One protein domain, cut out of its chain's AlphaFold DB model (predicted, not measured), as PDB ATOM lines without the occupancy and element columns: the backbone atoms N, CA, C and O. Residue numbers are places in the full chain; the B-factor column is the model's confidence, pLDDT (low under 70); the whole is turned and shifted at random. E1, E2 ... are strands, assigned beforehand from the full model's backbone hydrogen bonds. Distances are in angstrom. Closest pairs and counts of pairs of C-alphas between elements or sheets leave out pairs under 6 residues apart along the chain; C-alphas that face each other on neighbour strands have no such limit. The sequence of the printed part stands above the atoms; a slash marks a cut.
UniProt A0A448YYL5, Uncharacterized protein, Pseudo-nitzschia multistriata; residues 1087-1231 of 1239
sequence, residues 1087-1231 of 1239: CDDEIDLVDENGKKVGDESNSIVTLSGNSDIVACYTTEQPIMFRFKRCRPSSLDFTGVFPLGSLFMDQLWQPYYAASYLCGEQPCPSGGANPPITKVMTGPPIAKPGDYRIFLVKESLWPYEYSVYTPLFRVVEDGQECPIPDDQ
ATOM      1  N   CYS A1087      27.309  23.075  30.736       87.62
ATOM      2  CA  CYS A1087      27.332  24.319  31.489       87.62
ATOM      3  C   CYS A1087      26.546  24.187  32.800       87.62
ATOM      4  O   CYS A1087      25.351  24.489  32.860       87.62
ATOM      5  N   ASP A1088      27.261  23.823  33.865       91.31
ATOM      6  CA  ASP A1088      26.765  23.899  35.243       91.31
ATOM      7  C   ASP A1088      26.839  25.320  35.830       91.31
ATOM      8  O   ASP A1088      27.807  26.058  35.605       91.31
ATOM      9  N   ASP A1089      25.826  25.681  36.621       91.81
ATOM     10  CA  ASP A1089      25.791  26.910  37.419       91.81
ATOM     11  C   ASP A1089      26.668  26.769  38.682       91.81
ATOM     12  O   ASP A1089      26.485  25.842  39.469       91.81
ATOM     13  N   GLU A1090      27.581  27.714  38.920       94.00
ATOM     14  CA  GLU A1090      28.562  27.676  40.023       94.00
ATOM     15  C   GLU A1090      28.455  28.947  40.886       94.00
ATOM     16  O   GLU A1090      28.213  30.041  40.362       94.00
ATOM     17  N   ILE A1091      28.652  28.828  42.205       93.81
ATOM     18  CA  ILE A1091      28.878  29.971  43.102       93.81
ATOM     19  C   ILE A1091      29.984  29.655  44.117       93.81
ATOM     20  O   ILE A1091      29.884  28.727  44.917       93.81
ATOM     21  N   ASP A1092      31.028  30.473  44.086       95.19
ATOM     22  CA  ASP A1092      32.266  30.321  44.840       95.19
ATOM     23  C   ASP A1092      32.482  31.517  45.755       95.19
ATOM     24  O   ASP A1092      32.242  32.656  45.358       95.19
ATOM     25  N   LEU A1093      33.063  31.290  46.926       94.88
ATOM     26  CA  LEU A1093      33.745  32.356  47.655       94.88
ATOM     27  C   LEU A1093      35.082  32.629  46.959       94.88
ATOM     28  O   LEU A1093      35.756  31.686  46.541       94.88
ATOM     29  N   VAL A1094      35.472  33.895  46.809       95.25
ATOM     30  CA  VAL A1094      36.758  34.272  46.199       95.25
ATOM     31  C   VAL A1094      37.535  35.258  47.062       95.25
ATOM     32  O   VAL A1094      36.961  36.002  47.856       95.25
ATOM     33  N   ASP A1095      38.853  35.244  46.901       93.50
ATOM     34  CA  ASP A1095      39.769  36.194  47.519       93.50
ATOM     35  C   ASP A1095      39.753  37.562  46.807       93.50
ATOM     36  O   ASP A1095      39.068  37.770  45.800       93.50
ATOM     37  N   GLU A1096      40.552  38.505  47.311       92.12
ATOM     38  CA  GLU A1096      40.733  39.835  46.709       92.12
ATOM     39  C   GLU A1096      41.294  39.803  45.270       92.12
ATOM     40  O   GLU A1096      41.139  40.771  44.524       92.12
ATOM     41  N   ASN A1097      41.891  38.681  44.853       92.06
ATOM     42  CA  ASN A1097      42.434  38.445  43.514       92.06
ATOM     43  C   ASN A1097      41.419  37.763  42.570       92.06
ATOM     44  O   ASN A1097      41.701  37.598  41.381       92.06
ATOM     45  N   GLY A1098      40.244  37.360  43.069       90.19
ATOM     46  CA  GLY A1098      39.232  36.610  42.323       90.19
ATOM     47  C   GLY A1098      39.504  35.102  42.202       90.19
ATOM     48  O   GLY A1098      38.825  34.428  41.418       90.19
ATOM     49  N   LYS A1099      40.465  34.556  42.960       91.88
ATOM     50  CA  LYS A1099      40.704  33.112  43.081       91.88
ATOM     51  C   LYS A1099      39.748  32.504  44.109       91.88
ATOM     52  O   LYS A1099      39.500  33.084  45.159       91.88
ATOM     53  N   LYS A1100      39.233  31.313  43.802       92.00
ATOM     54  CA  LYS A1100      38.332  30.522  44.648       92.00
ATOM     55  C   LYS A1100      38.986  30.175  45.991       92.00
ATOM     56  O   LYS A1100      40.088  29.630  46.032       92.00
ATOM     57  N   VAL A1101      38.314  30.528  47.085       90.06
ATOM     58  CA  VAL A1101      38.718  30.172  48.452       90.06
ATOM     59  C   VAL A1101      38.363  28.705  48.673       90.06
ATOM     60  O   VAL A1101      37.235  28.300  48.400       90.06
ATOM     61  N   GLY A1102      39.329  27.914  49.138       81.00
ATOM     62  CA  GLY A1102      39.204  26.457  49.258       81.00
ATOM     63  C   GLY A1102      39.818  25.669  48.093       81.00
ATOM     64  O   GLY A1102      40.092  24.488  48.269       81.00
ATOM     65  N   ASP A1103      40.137  26.300  46.954       82.00
ATOM     66  CA  ASP A1103      40.995  25.660  45.945       82.00
ATOM     67  C   ASP A1103      42.413  25.515  46.529       82.00
ATOM     68  O   ASP A1103      43.119  26.512  46.709       82.00
ATOM     69  N   GLU A1104      42.832  24.266  46.769       66.62
ATOM     70  CA  GLU A1104      43.972  23.785  47.588       66.62
ATOM     71  C   GLU A1104      45.357  24.424  47.326       66.62
ATOM     72  O   GLU A1104      46.333  24.149  48.020       66.62
ATOM     73  N   SER A1105      45.475  25.273  46.307       58.94
ATOM     74  CA  SER A1105      46.732  25.802  45.773       58.94
ATOM     75  C   SER A1105      47.082  27.239  46.193       58.94
ATOM     76  O   SER A1105      48.175  27.687  45.858       58.94
ATOM     77  N   ASN A1106      46.218  27.982  46.904       49.47
ATOM     78  CA  ASN A1106      46.602  29.251  47.557       49.47
ATOM     79  C   ASN A1106      46.258  29.238  49.054       49.47
ATOM     80  O   ASN A1106      45.090  29.212  49.432       49.47
ATOM     81  N   SER A1107      47.283  29.370  49.897       43.75
ATOM     82  CA  SER A1107      47.134  29.513  51.348       43.75
ATOM     83  C   SER A1107      46.541  30.877  51.732       43.75
ATOM     84  O   SER A1107      47.262  31.866  51.870       43.75
ATOM     85  N   ILE A1108      45.229  30.909  51.976       48.59
ATOM     86  CA  ILE A1108      44.643  31.786  52.997       48.59
ATOM     87  C   ILE A1108      44.632  30.973  54.294       48.59
ATOM     88  O   ILE A1108      43.658  30.294  54.590       48.59
ATOM     89  N   VAL A1109      45.772  30.982  54.996       45.31
ATOM     90  CA  VAL A1109      46.004  30.392  56.335       45.31
ATOM     91  C   VAL A1109      45.245  29.072  56.562       45.31
ATOM     92  O   VAL A1109      44.499  28.904  57.524       45.31
ATOM     93  N   THR A1110      45.443  28.114  55.653       39.69
ATOM     94  CA  THR A1110      44.862  26.768  55.738       39.69
ATOM     95  C   THR A1110      45.566  25.967  56.832       39.69
ATOM     96  O   THR A1110      46.530  25.241  56.578       39.69
ATOM     97  N   LEU A1111      45.114  26.145  58.070       44.81
ATOM     98  CA  LEU A1111      45.577  25.376  59.217       44.81
ATOM     99  C   LEU A1111      45.024  23.943  59.128       44.81
ATOM    100  O   LEU A1111      43.823  23.725  59.141       44.81
ATOM    101  N   SER A1112      45.949  22.991  58.994       39.91
ATOM    102  CA  SER A1112      45.855  21.576  59.386       39.91
ATOM    103  C   SER A1112      44.661  20.696  58.949       39.91
ATOM    104  O   SER A1112      44.184  19.861  59.715       39.91
ATOM    105  N   GLY A1113      44.329  20.697  57.658       44.81
ATOM    106  CA  GLY A1113      44.186  19.423  56.926       44.81
ATOM    107  C   GLY A1113      42.894  18.599  57.042       44.81
ATOM    108  O   GLY A1113      42.769  17.642  56.281       44.81
ATOM    109  N   ASN A1114      41.918  18.957  57.882       51.78
ATOM    110  CA  ASN A1114      40.541  18.473  57.681       51.78
ATOM    111  C   ASN A1114      39.854  19.326  56.599       51.78
ATOM    112  O   ASN A1114      40.076  20.534  56.535       51.78
ATOM    113  N   SER A1115      39.015  18.706  55.762       54.44
ATOM    114  CA  SER A1115      38.402  19.311  54.561       54.44
ATOM    115  C   SER A1115      37.542  20.549  54.819       54.44
ATOM    116  O   SER A1115      37.350  21.376  53.928       54.44
ATOM    117  N   ASP A1116      37.030  20.689  56.037       63.06
ATOM    118  CA  ASP A1116      35.945  21.607  56.363       63.06
ATOM    119  C   ASP A1116      36.497  22.974  56.802       63.06
ATOM    120  O   ASP A1116      36.113  23.533  57.832       63.06
ATOM    121  N   ILE A1117      37.434  23.524  56.018       60.31
ATOM    122  CA  ILE A1117      38.005  24.859  56.239       60.31
ATOM    123  C   ILE A1117      36.967  25.913  55.839       60.31
ATOM    124  O   ILE A1117      36.959  26.454  54.733       60.31
ATOM    125  N   VAL A1118      36.069  26.187  56.785       82.25
ATOM    126  CA  VAL A1118      35.071  27.257  56.736       82.25
ATOM    127  C   VAL A1118      35.783  28.590  56.490       82.25
ATOM    128  O   VAL A1118      36.503  29.089  57.356       82.25
ATOM    129  N   ALA A1119      35.587  29.173  55.303       91.62
ATOM    130  CA  ALA A1119      36.171  30.468  54.955       91.62
ATOM    131  C   ALA A1119      35.740  31.528  55.980       91.62
ATOM    132  O   ALA A1119      34.585  31.534  56.401       91.62
ATOM    133  N   CYS A1120      36.636  32.417  56.402       93.81
ATOM    134  CA  CYS A1120      36.357  33.331  57.510       93.81
ATOM    135  C   CYS A1120      36.525  34.803  57.118       93.81
ATOM    136  O   CYS A1120      37.490  35.167  56.446       93.81
ATOM    137  N   TYR A1121      35.585  35.633  57.571       94.88
ATOM    138  CA  TYR A1121      35.529  37.078  57.353       94.88
ATOM    139  C   TYR A1121      35.245  37.795  58.690       94.88
ATOM    140  O   TYR A1121      34.534  37.248  59.533       94.88
ATOM    141  N   THR A1122      35.730  39.022  58.903       95.69
ATOM    142  CA  THR A1122      35.271  39.847  60.049       95.69
ATOM    143  C   THR A1122      33.987  40.617  59.719       95.69
ATOM    144  O   THR A1122      33.658  40.832  58.551       95.69
ATOM    145  N   THR A1123      33.274  41.109  60.736       95.19
ATOM    146  CA  THR A1123      32.078  41.960  60.576       95.19
ATOM    147  C   THR A1123      32.321  43.268  59.806       95.19
ATOM    148  O   THR A1123      31.349  43.910  59.409       95.19
ATOM    149  N   GLU A1124      33.580  43.680  59.590       95.56
ATOM    150  CA  GLU A1124      33.951  44.833  58.746       95.56
ATOM    151  C   GLU A1124      34.514  44.444  57.363       95.56
ATOM    152  O   GLU A1124      34.637  45.305  56.489       95.56
ATOM    153  N   GLN A1125      34.808  43.165  57.111       94.19
ATOM    154  CA  GLN A1125      35.339  42.710  55.824       94.19
ATOM    155  C   GLN A1125      34.221  42.494  54.788       94.19
ATOM    156  O   GLN A1125      33.231  41.815  55.071       94.19
ATOM    157  N   PRO A1126      34.349  43.043  53.565       93.94
ATOM    158  CA  PRO A1126      33.381  42.810  52.503       93.94
ATOM    159  C   PRO A1126      33.555  41.403  51.927       93.94
ATOM    160  O   PRO A1126      34.665  40.984  51.598       93.94
ATOM    161  N   ILE A1127      32.452  40.676  51.756       93.56
ATOM    162  CA  ILE A1127      32.501  39.306  51.236       93.56
ATOM    163  C   ILE A1127      32.577  39.344  49.712       93.56
ATOM    164  O   ILE A1127      31.758  39.988  49.047       93.56
ATOM    165  N   MET A1128      33.559  38.630  49.167       93.81
ATOM    166  CA  MET A1128      33.767  38.474  47.734       93.81
ATOM    167  C   MET A1128      33.383  37.062  47.298       93.81
ATOM    168  O   MET A1128      33.811  36.068  47.880       93.81
ATOM    169  N   PHE A1129      32.550  36.985  46.265       94.31
ATOM    170  CA  PHE A1129      32.106  35.733  45.667       94.31
ATOM    171  C   PHE A1129      32.077  35.850  44.143       94.31
ATOM    172  O   PHE A1129      31.870  36.924  43.576       94.31
ATOM    173  N   ARG A1130      32.295  34.730  43.465       93.81
ATOM    174  CA  ARG A1130      32.178  34.579  42.016       93.81
ATOM    175  C   ARG A1130      30.979  33.696  41.741       93.81
ATOM    176  O   ARG A1130      30.793  32.697  42.418       93.81
ATOM    177  N   PHE A1131      30.177  34.039  40.746       92.69
ATOM    178  CA  PHE A1131      29.107  33.166  40.283       92.69
ATOM    179  C   PHE A1131      29.112  33.080  38.763       92.69
ATOM    180  O   PHE A1131      29.356  34.074  38.078       92.69
ATOM    181  N   LYS A1132      28.876  31.872  38.257       91.88
ATOM    182  CA  LYS A1132      28.761  31.520  36.843       91.88
ATOM    183  C   LYS A1132      27.325  31.074  36.627       91.88
ATOM    184  O   LYS A1132      26.896  30.080  37.207       91.88
ATOM    185  N   ARG A1133      26.583  31.812  35.802       88.94
ATOM    186  CA  ARG A1133      25.195  31.486  35.460       88.94
ATOM    187  C   ARG A1133      25.103  31.098  33.989       88.94
ATOM    188  O   ARG A1133      25.431  31.897  33.112       88.94
ATOM    189  N   CYS A1134      24.642  29.881  33.726       88.69
ATOM    190  CA  CYS A1134      24.584  29.299  32.384       88.69
ATOM    191  C   CYS A1134      23.320  29.689  31.611       88.69
ATOM    192  O   CYS A1134      23.319  29.719  30.382       88.69
ATOM    193  N   ARG A1135      22.242  30.036  32.325       85.50
ATOM    194  CA  ARG A1135      21.026  30.645  31.760       85.50
ATOM    195  C   ARG A1135      20.595  31.822  32.642       85.50
ATOM    196  O   ARG A1135      19.738  31.637  33.504       85.50
ATOM    197  N   PRO A1136      21.231  33.000  32.488       82.94
ATOM    198  CA  PRO A1136      20.954  34.176  33.306       82.94
ATOM    199  C   PRO A1136      19.573  34.755  33.001       82.94
ATOM    200  O   PRO A1136      19.355  35.316  31.925       82.94
ATOM    201  N   SER A1137      18.654  34.645  33.963       83.00
ATOM    202  CA  SER A1137      17.402  35.399  33.933       83.00
ATOM    203  C   SER A1137      17.608  36.818  34.457       83.00
ATOM    204  O   SER A1137      18.583  37.124  35.146       83.00
ATOM    205  N   SER A1138      16.669  37.706  34.138       78.31
ATOM    206  CA  SER A1138      16.668  39.084  34.632       78.31
ATOM    207  C   SER A1138      16.548  39.168  36.154       78.31
ATOM    208  O   SER A1138      17.256  39.963  36.762       78.31
ATOM    209  N   LEU A1139      15.675  38.367  36.769       80.00
ATOM    210  CA  LEU A1139      15.407  38.413  38.209       80.00
ATOM    211  C   LEU A1139      16.123  37.293  38.987       80.00
ATOM    212  O   LEU A1139      15.723  36.986  40.109       80.00
ATOM    213  N   ASP A1140      17.173  36.693  38.416       82.56
ATOM    214  CA  ASP A1140      18.111  35.853  39.172       82.56
ATOM    215  C   ASP A1140      18.904  36.745  40.150       82.56
ATOM    216  O   ASP A1140      19.463  37.772  39.754       82.56
ATOM    217  N   PHE A1141      18.982  36.361  41.427       85.88
ATOM    218  CA  PHE A1141      19.666  37.133  42.472       85.88
ATOM    219  C   PHE A1141      20.494  36.242  43.404       85.88
ATOM    220  O   PHE A1141      20.338  35.024  43.413       85.88
ATOM    221  N   THR A1142      21.383  36.835  44.206       87.94
ATOM    222  CA  THR A1142      22.085  36.107  45.270       87.94
ATOM    223  C   THR A1142      21.569  36.523  46.645       87.94
ATOM    224  O   THR A1142      21.240  37.680  46.891       87.94
ATOM    225  N   GLY A1143      21.443  35.567  47.557       86.88
ATOM    226  CA  GLY A1143      20.990  35.813  48.924       86.88
ATOM    227  C   GLY A1143      21.964  35.212  49.920       86.88
ATOM    228  O   GLY A1143      22.438  34.098  49.712       86.88
ATOM    229  N   VAL A1144      22.261  35.934  50.998       89.56
ATOM    230  CA  VAL A1144      23.083  35.417  52.097       89.56
ATOM    231  C   VAL A1144      22.176  35.034  53.258       89.56
ATOM    232  O   VAL A1144      21.370  35.845  53.711       89.56
ATOM    233  N   PHE A1145      22.320  33.802  53.734       89.06
ATOM    234  CA  PHE A1145      21.483  33.203  54.770       89.06
ATOM    235  C   PHE A1145      22.388  32.589  55.849       89.06
ATOM    236  O   PHE A1145      23.362  31.920  55.489       89.06
ATOM    237  N   PRO A1146      22.141  32.808  57.155       90.81
ATOM    238  CA  PRO A1146      22.865  32.091  58.198       90.81
ATOM    239  C   PRO A1146      22.486  30.606  58.197       90.81
ATOM    240  O   PRO A1146      21.369  30.241  57.840       90.81
ATOM    241  N   LEU A1147      23.379  29.743  58.675       85.75
ATOM    242  CA  LEU A1147      23.158  28.294  58.731       85.75
ATOM    243  C   LEU A1147      21.894  27.910  59.525       85.75
ATOM    244  O   LEU A1147      21.234  26.927  59.202       85.75
ATOM    245  N   GLY A1148      21.540  28.709  60.537       76.25
ATOM    246  CA  GLY A1148      20.346  28.521  61.364       76.25
ATOM    247  C   GLY A1148      19.053  29.157  60.835       76.25
ATOM    248  O   GLY A1148      18.018  28.979  61.473       76.25
ATOM    249  N   SER A1149      19.060  29.903  59.720       74.88
ATOM    250  CA  SER A1149      17.795  30.357  59.122       74.88
ATOM    251  C   SER A1149      17.154  29.220  58.341       74.88
ATOM    252  O   SER A1149      17.746  28.708  57.390       74.88
ATOM    253  N   LEU A1150      15.909  28.887  58.681       61.97
ATOM    254  CA  LEU A1150      15.053  28.111  57.788       61.97
ATOM    255  C   LEU A1150      14.947  28.860  56.451       61.97
ATOM    256  O   LEU A1150      14.878  30.086  56.443       61.97
ATOM    257  N   PHE A1151      14.869  28.149  55.324       59.69
ATOM    258  CA  PHE A1151      14.891  28.740  53.970       59.69
ATOM    259  C   PHE A1151      13.857  29.870  53.728       59.69
ATOM    260  O   PHE A1151      14.019  30.684  52.821       59.69
ATOM    261  N   MET A1152      12.803  29.946  54.547       52.69
ATOM    262  CA  MET A1152      11.771  30.988  54.489       52.69
ATOM    263  C   MET A1152      12.149  32.299  55.199       52.69
ATOM    264  O   MET A1152      11.547  33.332  54.900       52.69
ATOM    265  N   ASP A1153      13.118  32.285  56.119       52.97
ATOM    266  CA  ASP A1153      13.534  33.463  56.878       52.97
ATOM    267  C   ASP A1153      14.365  34.399  55.997       52.97
ATOM    268  O   ASP A1153      15.580  34.273  55.832       52.97
ATOM    269  N   GLN A1154      13.668  35.381  55.426       50.44
ATOM    270  CA  GLN A1154      14.238  36.453  54.624       50.44
ATOM    271  C   GLN A1154      15.163  37.356  55.456       50.44
ATOM    272  O   GLN A1154      14.787  38.460  55.855       50.44
ATOM    273  N   LEU A1155      16.422  36.947  55.642       50.59
ATOM    274  CA  LEU A1155      17.485  37.792  56.199       50.59
ATOM    275  C   LEU A1155      18.021  38.806  55.169       50.59
ATOM    276  O   LEU A1155      19.216  38.958  54.926       50.59
ATOM    277  N   TRP A1156      17.083  39.533  54.560       50.41
ATOM    278  CA  TRP A1156      17.306  40.504  53.497       50.41
ATOM    279  C   TRP A1156      17.932  41.794  54.045       50.41
ATOM    280  O   TRP A1156      17.274  42.819  54.214       50.41
ATOM    281  N   GLN A1157      19.251  41.763  54.246       50.25
ATOM    282  CA  GLN A1157      20.086  42.937  53.983       50.25
ATOM    283  C   GLN A1157      19.963  43.229  52.469       50.25
ATOM    284  O   GLN A1157      20.377  42.385  51.671       50.25
ATOM    285  N   PRO A1158      19.374  44.359  52.027       44.94
ATOM    286  CA  PRO A1158      18.902  44.550  50.644       44.94
ATOM    287  C   PRO A1158      20.023  44.896  49.639       44.94
ATOM    288  O   PRO A1158      19.859  45.757  48.776       44.94
ATOM    289  N   TYR A1159      21.185  44.251  49.769       49.62
ATOM    290  CA  TYR A1159      22.455  44.682  49.176       49.62
ATOM    291  C   TYR A1159      23.220  43.593  48.408       49.62
ATOM    292  O   TYR A1159      24.269  43.881  47.840       49.62
ATOM    293  N   TYR A1160      22.657  42.385  48.310       53.41
ATOM    294  CA  TYR A1160      23.055  41.367  47.326       53.41
ATOM    295  C   TYR A1160      21.970  41.159  46.266       53.41
ATOM    296  O   TYR A1160      21.855  40.093  45.672       53.41
ATOM    297  N   ALA A1161      21.200  42.208  45.953       50.81
ATOM    298  CA  ALA A1161      20.602  42.280  44.629       50.81
ATOM    299  C   ALA A1161      21.756  42.178  43.623       50.81
ATOM    300  O   ALA A1161      22.473  43.156  43.395       50.81
ATOM    301  N   ALA A1162      21.977  40.973  43.087       45.69
ATOM    302  CA  ALA A1162      22.890  40.760  41.988       45.69
ATOM    303  C   ALA A1162      22.408  41.714  40.910       45.69
ATOM    304  O   ALA A1162      21.299  41.561  40.401       45.69
ATOM    305  N   SER A1163      23.185  42.770  40.650       48.66
ATOM    306  CA  SER A1163      22.842  43.714  39.596       48.66
ATOM    307  C   SER A1163      22.680  42.868  38.347       48.66
ATOM    308  O   SER A1163      23.667  42.226  37.972       48.66
ATOM    309  N   TYR A1164      21.429  42.788  37.861       52.75
ATOM    310  CA  TYR A1164      20.907  41.935  36.783       52.75
ATOM    311  C   TYR A1164      22.059  41.406  35.934       52.75
ATOM    312  O   TYR A1164      22.856  42.214  35.465       52.75
ATOM    313  N   LEU A1165      22.218  40.087  35.777       57.28
ATOM    314  CA  LEU A1165      23.487  39.481  35.321       57.28
ATOM    315  C   LEU A1165      24.110  40.130  34.061       57.28
ATOM    316  O   LEU A1165      25.333  40.172  33.942       57.28
ATOM    317  N   CYS A1166      23.288  40.740  33.203       58.84
ATOM    318  CA  CYS A1166      23.658  41.504  32.009       58.84
ATOM    319  C   CYS A1166      23.813  43.045  32.202       58.84
ATOM    320  O   CYS A1166      23.738  43.805  31.237       58.84
ATOM    321  N   GLY A1167      24.053  43.525  33.428       63.56
ATOM    322  CA  GLY A1167      24.012  44.948  33.815       63.56
ATOM    323  C   GLY A1167      22.577  45.457  34.019       63.56
ATOM    324  O   GLY A1167      21.645  44.678  33.956       63.56
ATOM    325  N   GLU A1168      22.353  46.767  34.200       59.25
ATOM    326  CA  GLU A1168      20.991  47.361  34.308       59.25
ATOM    327  C   GLU A1168      20.083  47.118  33.074       59.25
ATOM    328  O   GLU A1168      18.928  47.544  33.043       59.25
ATOM    329  N   GLN A1169      20.604  46.461  32.036       54.22
ATOM    330  CA  GLN A1169      19.882  46.072  30.835       54.22
ATOM    331  C   GLN A1169      19.332  44.645  31.000       54.22
ATOM    332  O   GLN A1169      20.042  43.767  31.495       54.22
ATOM    333  N   PRO A1170      18.084  44.373  30.572       57.78
ATOM    334  CA  PRO A1170      17.533  43.024  30.620       57.78
ATOM    335  C   PRO A1170      18.393  42.079  29.778       57.78
ATOM    336  O   PRO A1170      18.827  42.440  28.681       57.78
ATOM    337  N   CYS A1171      18.626  40.862  30.276       62.50
ATOM    338  CA  CYS A1171      19.430  39.887  29.552       62.50
ATOM    339  C   CYS A1171      18.828  39.600  28.163       62.50
ATOM    340  O   CYS A1171      17.620  39.349  28.072       62.50
ATOM    341  N   PRO A1172      19.634  39.661  27.079       64.50
ATOM    342  CA  PRO A1172      19.128  39.614  25.711       64.50
ATOM    343  C   PRO A1172      18.419  38.283  25.456       64.50
ATOM    344  O   PRO A1172      19.030  37.218  25.387       64.50
ATOM    345  N   SER A1173      17.093  38.355  25.357       59.91
ATOM    346  CA  SER A1173      16.175  37.250  25.671       59.91
ATOM    347  C   SER A1173      15.960  36.260  24.517       59.91
ATOM    348  O   SER A1173      14.917  35.620  24.430       59.91
ATOM    349  N   GLY A1174      16.919  36.176  23.591       55.12
ATOM    350  CA  GLY A1174      16.790  35.449  22.324       55.12
ATOM    351  C   GLY A1174      18.117  35.008  21.702       55.12
ATOM    352  O   GLY A1174      18.160  34.733  20.507       55.12
ATOM    353  N   GLY A1175      19.195  34.963  22.487       60.12
ATOM    354  CA  GLY A1175      20.476  34.377  22.090       60.12
ATOM    355  C   GLY A1175      20.876  33.245  23.032       60.12
ATOM    356  O   GLY A1175      20.487  33.235  24.201       60.12
ATOM    357  N   ALA A1176      21.691  32.307  22.542       62.50
ATOM    358  CA  ALA A1176      22.471  31.422  23.402       62.50
ATOM    359  C   ALA A1176      23.578  32.259  24.068       62.50
ATOM    360  O   ALA A1176      24.707  32.326  23.587       62.50
ATOM    361  N   ASN A1177      23.203  32.997  25.114       63.59
ATOM    362  CA  ASN A1177      24.112  33.896  25.816       63.59
ATOM    363  C   ASN A1177      25.239  33.067  26.452       63.59
ATOM    364  O   ASN A1177      24.936  32.069  27.111       63.59
ATOM    365  N   PRO A1178      26.518  33.448  26.267       72.81
ATOM    366  CA  PRO A1178      27.627  32.710  26.856       72.81
ATOM    367  C   PRO A1178      27.536  32.745  28.390       72.81
ATOM    368  O   PRO A1178      26.961  33.692  28.939       72.81
ATOM    369  N   PRO A1179      28.116  31.755  29.095       77.75
ATOM    370  CA  PRO A1179      28.009  31.658  30.547       77.75
ATOM    371  C   PRO A1179      28.559  32.922  31.209       77.75
ATOM    372  O   PRO A1179      29.728  33.272  31.026       77.75
ATOM    373  N   ILE A1180      27.717  33.632  31.962       80.06
ATOM    374  CA  ILE A1180      28.127  34.892  32.580       80.06
ATOM    375  C   ILE A1180      28.769  34.571  33.923       80.06
ATOM    376  O   ILE A1180      28.077  34.320  34.912       80.06
ATOM    377  N   THR A1181      30.101  34.597  33.946       85.94
ATOM    378  CA  THR A1181      30.900  34.583  35.175       85.94
ATOM    379  C   THR A1181      31.115  36.012  35.661       85.94
ATOM    380  O   THR A1181      31.709  36.833  34.962       85.94
ATOM    381  N   LYS A1182      30.647  36.317  36.872       89.19
ATOM    382  CA  LYS A1182      30.726  37.643  37.491       89.19
ATOM    383  C   LYS A1182      31.282  37.520  38.907       89.19
ATOM    384  O   LYS A1182      30.772  36.749  39.714       89.19
ATOM    385  N   VAL A1183      32.324  38.292  39.212       90.88
ATOM    386  CA  VAL A1183      32.781  38.505  40.594       90.88
ATOM    387  C   VAL A1183      31.956  39.639  41.196       90.88
ATOM    388  O   VAL A1183      31.751  40.675  40.558       90.88
ATOM    389  N   MET A1184      31.476  39.443  42.417       90.12
ATOM    390  CA  MET A1184      30.788  40.445  43.214       90.12
ATOM    391  C   MET A1184      31.437  40.561  44.591       90.12
ATOM    392  O   MET A1184      31.503  39.605  45.356       90.12
ATOM    393  N   THR A1185      31.847  41.782  44.918       92.19
ATOM    394  CA  THR A1185      32.050  42.228  46.294       92.19
ATOM    395  C   THR A1185      30.710  42.737  46.823       92.19
ATOM    396  O   THR A1185      30.092  43.597  46.193       92.19
ATOM    397  N   GLY A1186      30.257  42.219  47.961       89.50
ATOM    398  CA  GLY A1186      29.098  42.736  48.693       89.50
ATOM    399  C   GLY A1186      29.476  43.280  50.074       89.50
ATOM    400  O   GLY A1186      30.646  43.225  50.459       89.50
ATOM    401  N   PRO A1187      28.516  43.856  50.818       90.94
ATOM    402  CA  PRO A1187      28.803  44.526  52.083       90.94
ATOM    403  C   PRO A1187      29.342  43.571  53.164       90.94
ATOM    404  O   PRO A1187      29.082  42.370  53.111       90.94
ATOM    405  N   PRO A1188      30.030  44.101  54.187       92.88
ATOM    406  CA  PRO A1188      30.301  43.359  55.411       92.88
ATOM    407  C   PRO A1188      29.011  42.955  56.132       92.88
ATOM    408  O   PRO A1188      28.028  43.707  56.151       92.88
ATOM    409  N   ILE A1189      29.011  41.779  56.757       92.50
ATOM    410  CA  ILE A1189      27.866  41.290  57.531       92.50
ATOM    411  C   ILE A1189      28.037  41.733  58.982       92.50
ATOM    412  O   ILE A1189      28.840  41.188  59.724       92.50
ATOM    413  N   ALA A1190      27.234  42.708  59.406       93.25
ATOM    414  CA  ALA A1190      27.307  43.324  60.736       93.25
ATOM    415  C   ALA A1190      26.822  42.432  61.909       93.25
ATOM    416  O   ALA A1190      26.407  42.950  62.947       93.25
ATOM    417  N   LYS A1191      26.802  41.106  61.741       93.25
ATOM    418  CA  LYS A1191      26.502  40.117  62.783       93.25
ATOM    419  C   LYS A1191      27.458  38.929  62.630       93.25
ATOM    420  O   LYS A1191      27.544  38.409  61.520       93.25
ATOM    421  N   PRO A1192      28.126  38.476  63.702       94.38
ATOM    422  CA  PRO A1192      28.874  37.228  63.665       94.38
ATOM    423  C   PRO A1192      27.928  36.020  63.559       94.38
ATOM    424  O   PRO A1192      26.753  36.096  63.935       94.38
ATOM    425  N   GLY A1193      28.449  34.902  63.056       93.75
ATOM    426  CA  GLY A1193      27.723  33.650  62.843       93.75
ATOM    427  C   GLY A1193      28.190  32.909  61.589       93.75
ATOM    428  O   GLY A1193      29.033  33.404  60.845       93.75
ATOM    429  N   ASP A1194      27.622  31.732  61.342       93.19
ATOM    430  CA  ASP A1194      27.916  30.921  60.154       93.19
ATOM    431  C   ASP A1194      26.865  31.140  59.060       93.19
ATOM    432  O   ASP A1194      25.669  31.204  59.351       93.19
ATOM    433  N   TYR A1195      27.304  31.241  57.803       93.38
ATOM    434  CA  TYR A1195      26.518  31.684  56.648       93.38
ATOM    435  C   TYR A1195      26.804  30.856  55.381       93.38
ATOM    436  O   TYR A1195      27.867  30.256  55.228       93.38
ATOM    437  N   ARG A1196      25.851  30.850  54.437       93.12
ATOM    438  CA  ARG A1196      26.024  30.386  53.044       93.12
ATOM    439  C   ARG A1196      25.425  31.426  52.082       93.12
ATOM    440  O   ARG A1196      24.417  32.061  52.405       93.12
ATOM    441  N   ILE A1197      26.025  31.609  50.902       91.94
ATOM    442  CA  ILE A1197      25.444  32.415  49.811       91.94
ATOM    443  C   ILE A1197      24.732  31.470  48.848       91.94
ATOM    444  O   ILE A1197      25.312  30.483  48.408       91.94
ATOM    445  N   PHE A1198      23.491  31.783  48.495       91.19
ATOM    446  CA  PHE A1198      22.680  31.023  47.551       91.19
ATOM    447  C   PHE A1198      22.471  31.825  46.266       91.19
ATOM    448  O   PHE A1198      22.165  33.017  46.320       91.19
ATOM    449  N   LEU A1199      22.566  31.155  45.120       91.06
ATOM    450  CA  LEU A1199      22.104  31.661  43.831       91.06
ATOM    451  C   LEU A1199      20.627  31.291  43.659       91.06
ATOM    452  O   LEU A1199      20.284  30.114  43.533       91.06
ATOM    453  N   VAL A1200      19.756  32.296  43.692       88.12
ATOM    454  CA  VAL A1200      18.297  32.162  43.625       88.12
ATOM    455  C   VAL A1200      17.825  32.484  42.211       88.12
ATOM    456  O   VAL A1200      18.186  33.519  41.650       88.12
ATOM    457  N   LYS A1201      17.016  31.596  41.631       88.69
ATOM    458  CA  LYS A1201      16.451  31.778  40.289       88.69
ATOM    459  C   LYS A1201      15.254  32.725  40.320       88.69
ATOM    460  O   LYS A1201      14.556  32.807  41.333       88.69
ATOM    461  N   GLU A1202      14.958  33.354  39.186       83.12
ATOM    462  CA  GLU A1202      13.702  34.071  38.933       83.12
ATOM    463  C   GLU A1202      12.481  33.169  39.215       83.12
ATOM    464  O   GLU A1202      12.061  32.361  38.389       83.12
ATOM    465  N   SER A1203      11.930  33.285  40.426       80.31
ATOM    466  CA  SER A1203      10.898  32.401  40.972       80.31
ATOM    467  C   SER A1203       9.950  33.175  41.893       80.31
ATOM    468  O   SER A1203      10.362  34.031  42.680       80.31
ATOM    469  N   LEU A1204       8.649  32.889  41.787       80.38
ATOM    470  CA  LEU A1204       7.652  33.379  42.741       80.38
ATOM    471  C   LEU A1204       7.728  32.530  44.011       80.38
ATOM    472  O   LEU A1204       7.840  31.314  43.912       80.38
ATOM    473  N   TRP A1205       7.641  33.166  45.183       75.56
ATOM    474  CA  TRP A1205       7.791  32.496  46.481       75.56
ATOM    475  C   TRP A1205       6.889  31.243  46.607       75.56
ATOM    476  O   TRP A1205       5.695  31.345  46.303       75.56
ATOM    477  N   PRO A1206       7.406  30.093  47.096       82.31
ATOM    478  CA  PRO A1206       8.751  29.869  47.643       82.31
ATOM    479  C   PRO A1206       9.860  29.884  46.581       82.31
ATOM    480  O   PRO A1206       9.667  29.438  45.455       82.31
ATOM    481  N   TYR A1207      11.029  30.413  46.948       82.19
ATOM    482  CA  TYR A1207      12.140  30.613  46.017       82.19
ATOM    483  C   TYR A1207      12.795  29.301  45.565       82.19
ATOM    484  O   TYR A1207      13.003  28.391  46.367       82.19
ATOM    485  N   GLU A1208      13.189  29.242  44.292       87.50
ATOM    486  CA  GLU A1208      13.983  28.144  43.740       87.50
ATOM    487  C   GLU A1208      15.484  28.463  43.837       87.50
ATOM    488  O   GLU A1208      16.007  29.350  43.157       87.50
ATOM    489  N   TYR A1209      16.195  27.717  44.679       88.19
ATOM    490  CA  TYR A1209      17.650  27.795  44.819       88.19
ATOM    491  C   TYR A1209      18.330  26.944  43.738       88.19
ATOM    492  O   TYR A1209      17.948  25.795  43.525       88.19
ATOM    493  N   SER A1210      19.344  27.487  43.060       88.44
ATOM    494  CA  SER A1210      20.102  26.762  42.028       88.44
ATOM    495  C   SER A1210      21.339  26.065  42.589       88.44
ATOM    496  O   SER A1210      21.561  24.891  42.322       88.44
ATOM    497  N   VAL A1211      22.150  26.805  43.347       93.31
ATOM    498  CA  VAL A1211      23.447  26.374  43.890       93.31
ATOM    499  C   VAL A1211      23.803  27.273  45.082       93.31
ATOM    500  O   VAL A1211      23.272  28.382  45.198       93.31
ATOM    501  N   TYR A1212      24.657  26.800  45.988       93.44
ATOM    502  CA  TYR A1212      25.083  27.526  47.187       93.44
ATOM    503  C   TYR A1212      26.588  27.375  47.435       93.44
ATOM    504  O   TYR A1212      27.186  26.378  47.035       93.44
ATOM    505  N   THR A1213      27.194  28.355  48.109       93.06
ATOM    506  CA  THR A1213      28.607  28.301  48.512       93.06
ATOM    507  C   THR A1213      28.826  27.283  49.632       93.06
ATOM    508  O   THR A1213      27.900  27.018  50.411       93.06
ATOM    509  N   PRO A1214      30.072  26.815  49.832       91.69
ATOM    510  CA  PRO A1214      30.507  26.287  51.120       91.69
ATOM    511  C   PRO A1214      30.131  27.210  52.292       91.69
ATOM    512  O   PRO A1214      29.840  28.401  52.112       91.69
ATOM    513  N   LEU A1215      30.140  26.644  53.499       92.12
ATOM    514  CA  LEU A1215      29.941  27.408  54.726       92.12
ATOM    515  C   LEU A1215      31.071  28.430  54.901       92.12
ATOM    516  O   LEU A1215      32.241  28.111  54.686       92.12
ATOM    517  N   PHE A1216      30.721  29.637  55.336       93.81
ATOM    518  CA  PHE A1216      31.681  30.639  55.778       93.81
ATOM    519  C   PHE A1216      31.262  31.251  57.115       93.81
ATOM    520  O   PHE A1216      30.074  31.389  57.406       93.81
ATOM    521  N   ARG A1217      32.249  31.616  57.928       94.19
ATOM    522  CA  ARG A1217      32.087  32.171  59.268       94.19
ATOM    523  C   ARG A1217      32.330  33.671  59.233       94.19
ATOM    524  O   ARG A1217      33.292  34.143  58.629       94.19
ATOM    525  N   VAL A1218      31.469  34.417  59.908       94.94
ATOM    526  CA  VAL A1218      31.669  35.832  60.210       94.94
ATOM    527  C   VAL A1218      31.993  35.949  61.696       94.94
ATOM    528  O   VAL A1218      31.218  35.481  62.530       94.94
ATOM    529  N   VAL A1219      33.125  36.562  62.034       95.56
ATOM    530  CA  VAL A1219      33.539  36.861  63.419       95.56
ATOM    531  C   VAL A1219      33.492  38.362  63.691       95.56
ATOM    532  O   VAL A1219      33.539  39.157  62.752       95.56
ATOM    533  N   GLU A1220      33.376  38.781  64.953       96.50
ATOM    534  CA  GLU A1220      33.428  40.217  65.277       96.50
ATOM    535  C   GLU A1220      34.814  40.794  64.955       96.50
ATOM    536  O   GLU A1220      35.820  40.086  65.000       96.50
ATOM    537  N   ASP A1221      34.896  42.083  64.622       94.25
ATOM    538  CA  ASP A1221      36.196  42.681  64.309       94.25
ATOM    539  C   ASP A1221      37.144  42.658  65.523       94.25
ATOM    540  O   ASP A1221      36.769  43.004  66.646       94.25
ATOM    541  N   GLY A1222      38.372  42.191  65.295       92.56
ATOM    542  CA  GLY A1222      39.345  41.912  66.353       92.56
ATOM    543  C   GLY A1222      39.172  40.566  67.073       92.56
ATOM    544  O   GLY A1222      40.027  40.237  67.895       92.56
ATOM    545  N   GLN A1223      38.141  39.768  66.769       93.56
ATOM    546  CA  GLN A1223      38.151  38.338  67.091       93.56
ATOM    547  C   GLN A1223      38.967  37.591  66.033       93.56
ATOM    548  O   GLN A1223      38.783  37.786  64.831       93.56
ATOM    549  N   GLU A1224      39.863  36.713  66.476       89.69
ATOM    550  CA  GLU A1224      40.491  35.747  65.578       89.69
ATOM    551  C   GLU A1224      39.450  34.705  65.155       89.69
ATOM    552  O   GLU A1224      38.590  34.305  65.942       89.69
ATOM    553  N   CYS A1225      39.518  34.269  63.897       88.56
ATOM    554  CA  CYS A1225      38.697  33.174  63.396       88.56
ATOM    555  C   CYS A1225      38.960  31.926  64.249       88.56
ATOM    556  O   CYS A1225      40.102  31.460  64.243       88.56
ATOM    557  N   PRO A1226      37.962  31.377  64.974       80.50
ATOM    558  CA  PRO A1226      38.190  30.229  65.834       80.50
ATOM    559  C   PRO A1226      38.527  29.022  64.964       80.50
ATOM    560  O   PRO A1226      37.653  28.430  64.322       80.50
ATOM    561  N   ILE A1227      39.822  28.704  64.938       78.50
ATOM    562  CA  ILE A1227      40.362  27.429  64.479       78.50
ATOM    563  C   ILE A1227      39.607  26.358  65.276       78.50
ATOM    564  O   ILE A1227      39.540  26.497  66.498       78.50
ATOM    565  N   PRO A1228      39.007  25.332  64.648       71.62
ATOM    566  CA  PRO A1228      38.345  24.271  65.397       71.62
ATOM    567  C   PRO A1228      39.329  23.665  66.403       71.62
ATOM    568  O   PRO A1228      40.377  23.164  65.992       71.62
ATOM    569  N   ASP A1229      39.021  23.738  67.704       62.66
ATOM    570  CA  ASP A1229      39.959  23.351  68.773       62.66
ATOM    571  C   ASP A1229      40.405  21.879  68.656       62.66
ATOM    572  O   ASP A1229      41.524  21.538  69.037       62.66
ATOM    573  N   ASP A1230      39.591  21.033  68.013       57.47
ATOM    574  CA  ASP A1230      39.903  19.644  67.641       57.47
ATOM    575  C   ASP A1230      41.128  19.499  66.707       57.47
ATOM    576  O   ASP A1230      41.662  18.403  66.546       57.47
ATOM    577  N   GLN A1231      41.598  20.592  66.089       51.25
ATOM    578  CA  GLN A1231      42.845  20.651  65.314       51.25
ATOM    579  C   GLN A1231      44.032  21.234  66.092       51.25
ATOM    580  O   GLN A1231      45.153  21.243  65.572       51.25
TER     581      GLN A1231
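AT A GLANCE: This is residues 1087 to 1231 of the 1239 residues of an uncharacterized protein of Pseudo-nitzschia multistriata (UniProt A0A448YYL5). With little regular structure, this is a small sandwich: the antiparallel sheet E1-E3-E5 partly faces a strongly twisted, branched, mixed sheet of E2, E4, E6, E7 and E8. Eight named strands, E1 to E8 in chain order, hold 42 of the 145 printed residues: all strand. The whole is compact, radius of gyration of the C-alphas 16.0 A, spanning 53 by 34 by 23 A.

HOW THE PARTS SIT: E1, residues 1090 to 1093, is antiparallel to E3, residues 1128 to 1133; N 1092 and O 1130, 2.8 A, are within hydrogen-bond range, as are N 1184 and O 1129, 2.8 A, between E3 and antiparallel E5, residues 1180 to 1185. E6, residues 1193 to 1200, has antiparallel neighbours: E4, residues 1141 to 1146, on one side (N 1198 to O 1143, 2.8 A); E7, residues 1209 to 1212, its hairpin partner (N 1210 to O 1199, 2.8 A), and E8, residues 1216 to 1219 (N 1195 to O 1216, 2.8 A), on the other. E2, residues 1119 to 1122, is parallel to E8 (N 1217 to O 1119, 2.8 A). The closest C-alphas of E1 and E7, Ile 1091 and Tyr 1212, are 6.1 A apart.

IN THESE COORDINATES: E1 begins at C-alpha 1090 (28.562, 27.676, 40.023); E6 is 21.5 A long; E8 ends at C-alpha 1219 (33.539, 36.861, 63.419).

THE WHOLE: The printed part has no cut. Links E1 to E2 and E4 to E5 are long. Residues 1104 to 1117, 1150 to 1177 and 1229 to 1231 have pLDDT under 70.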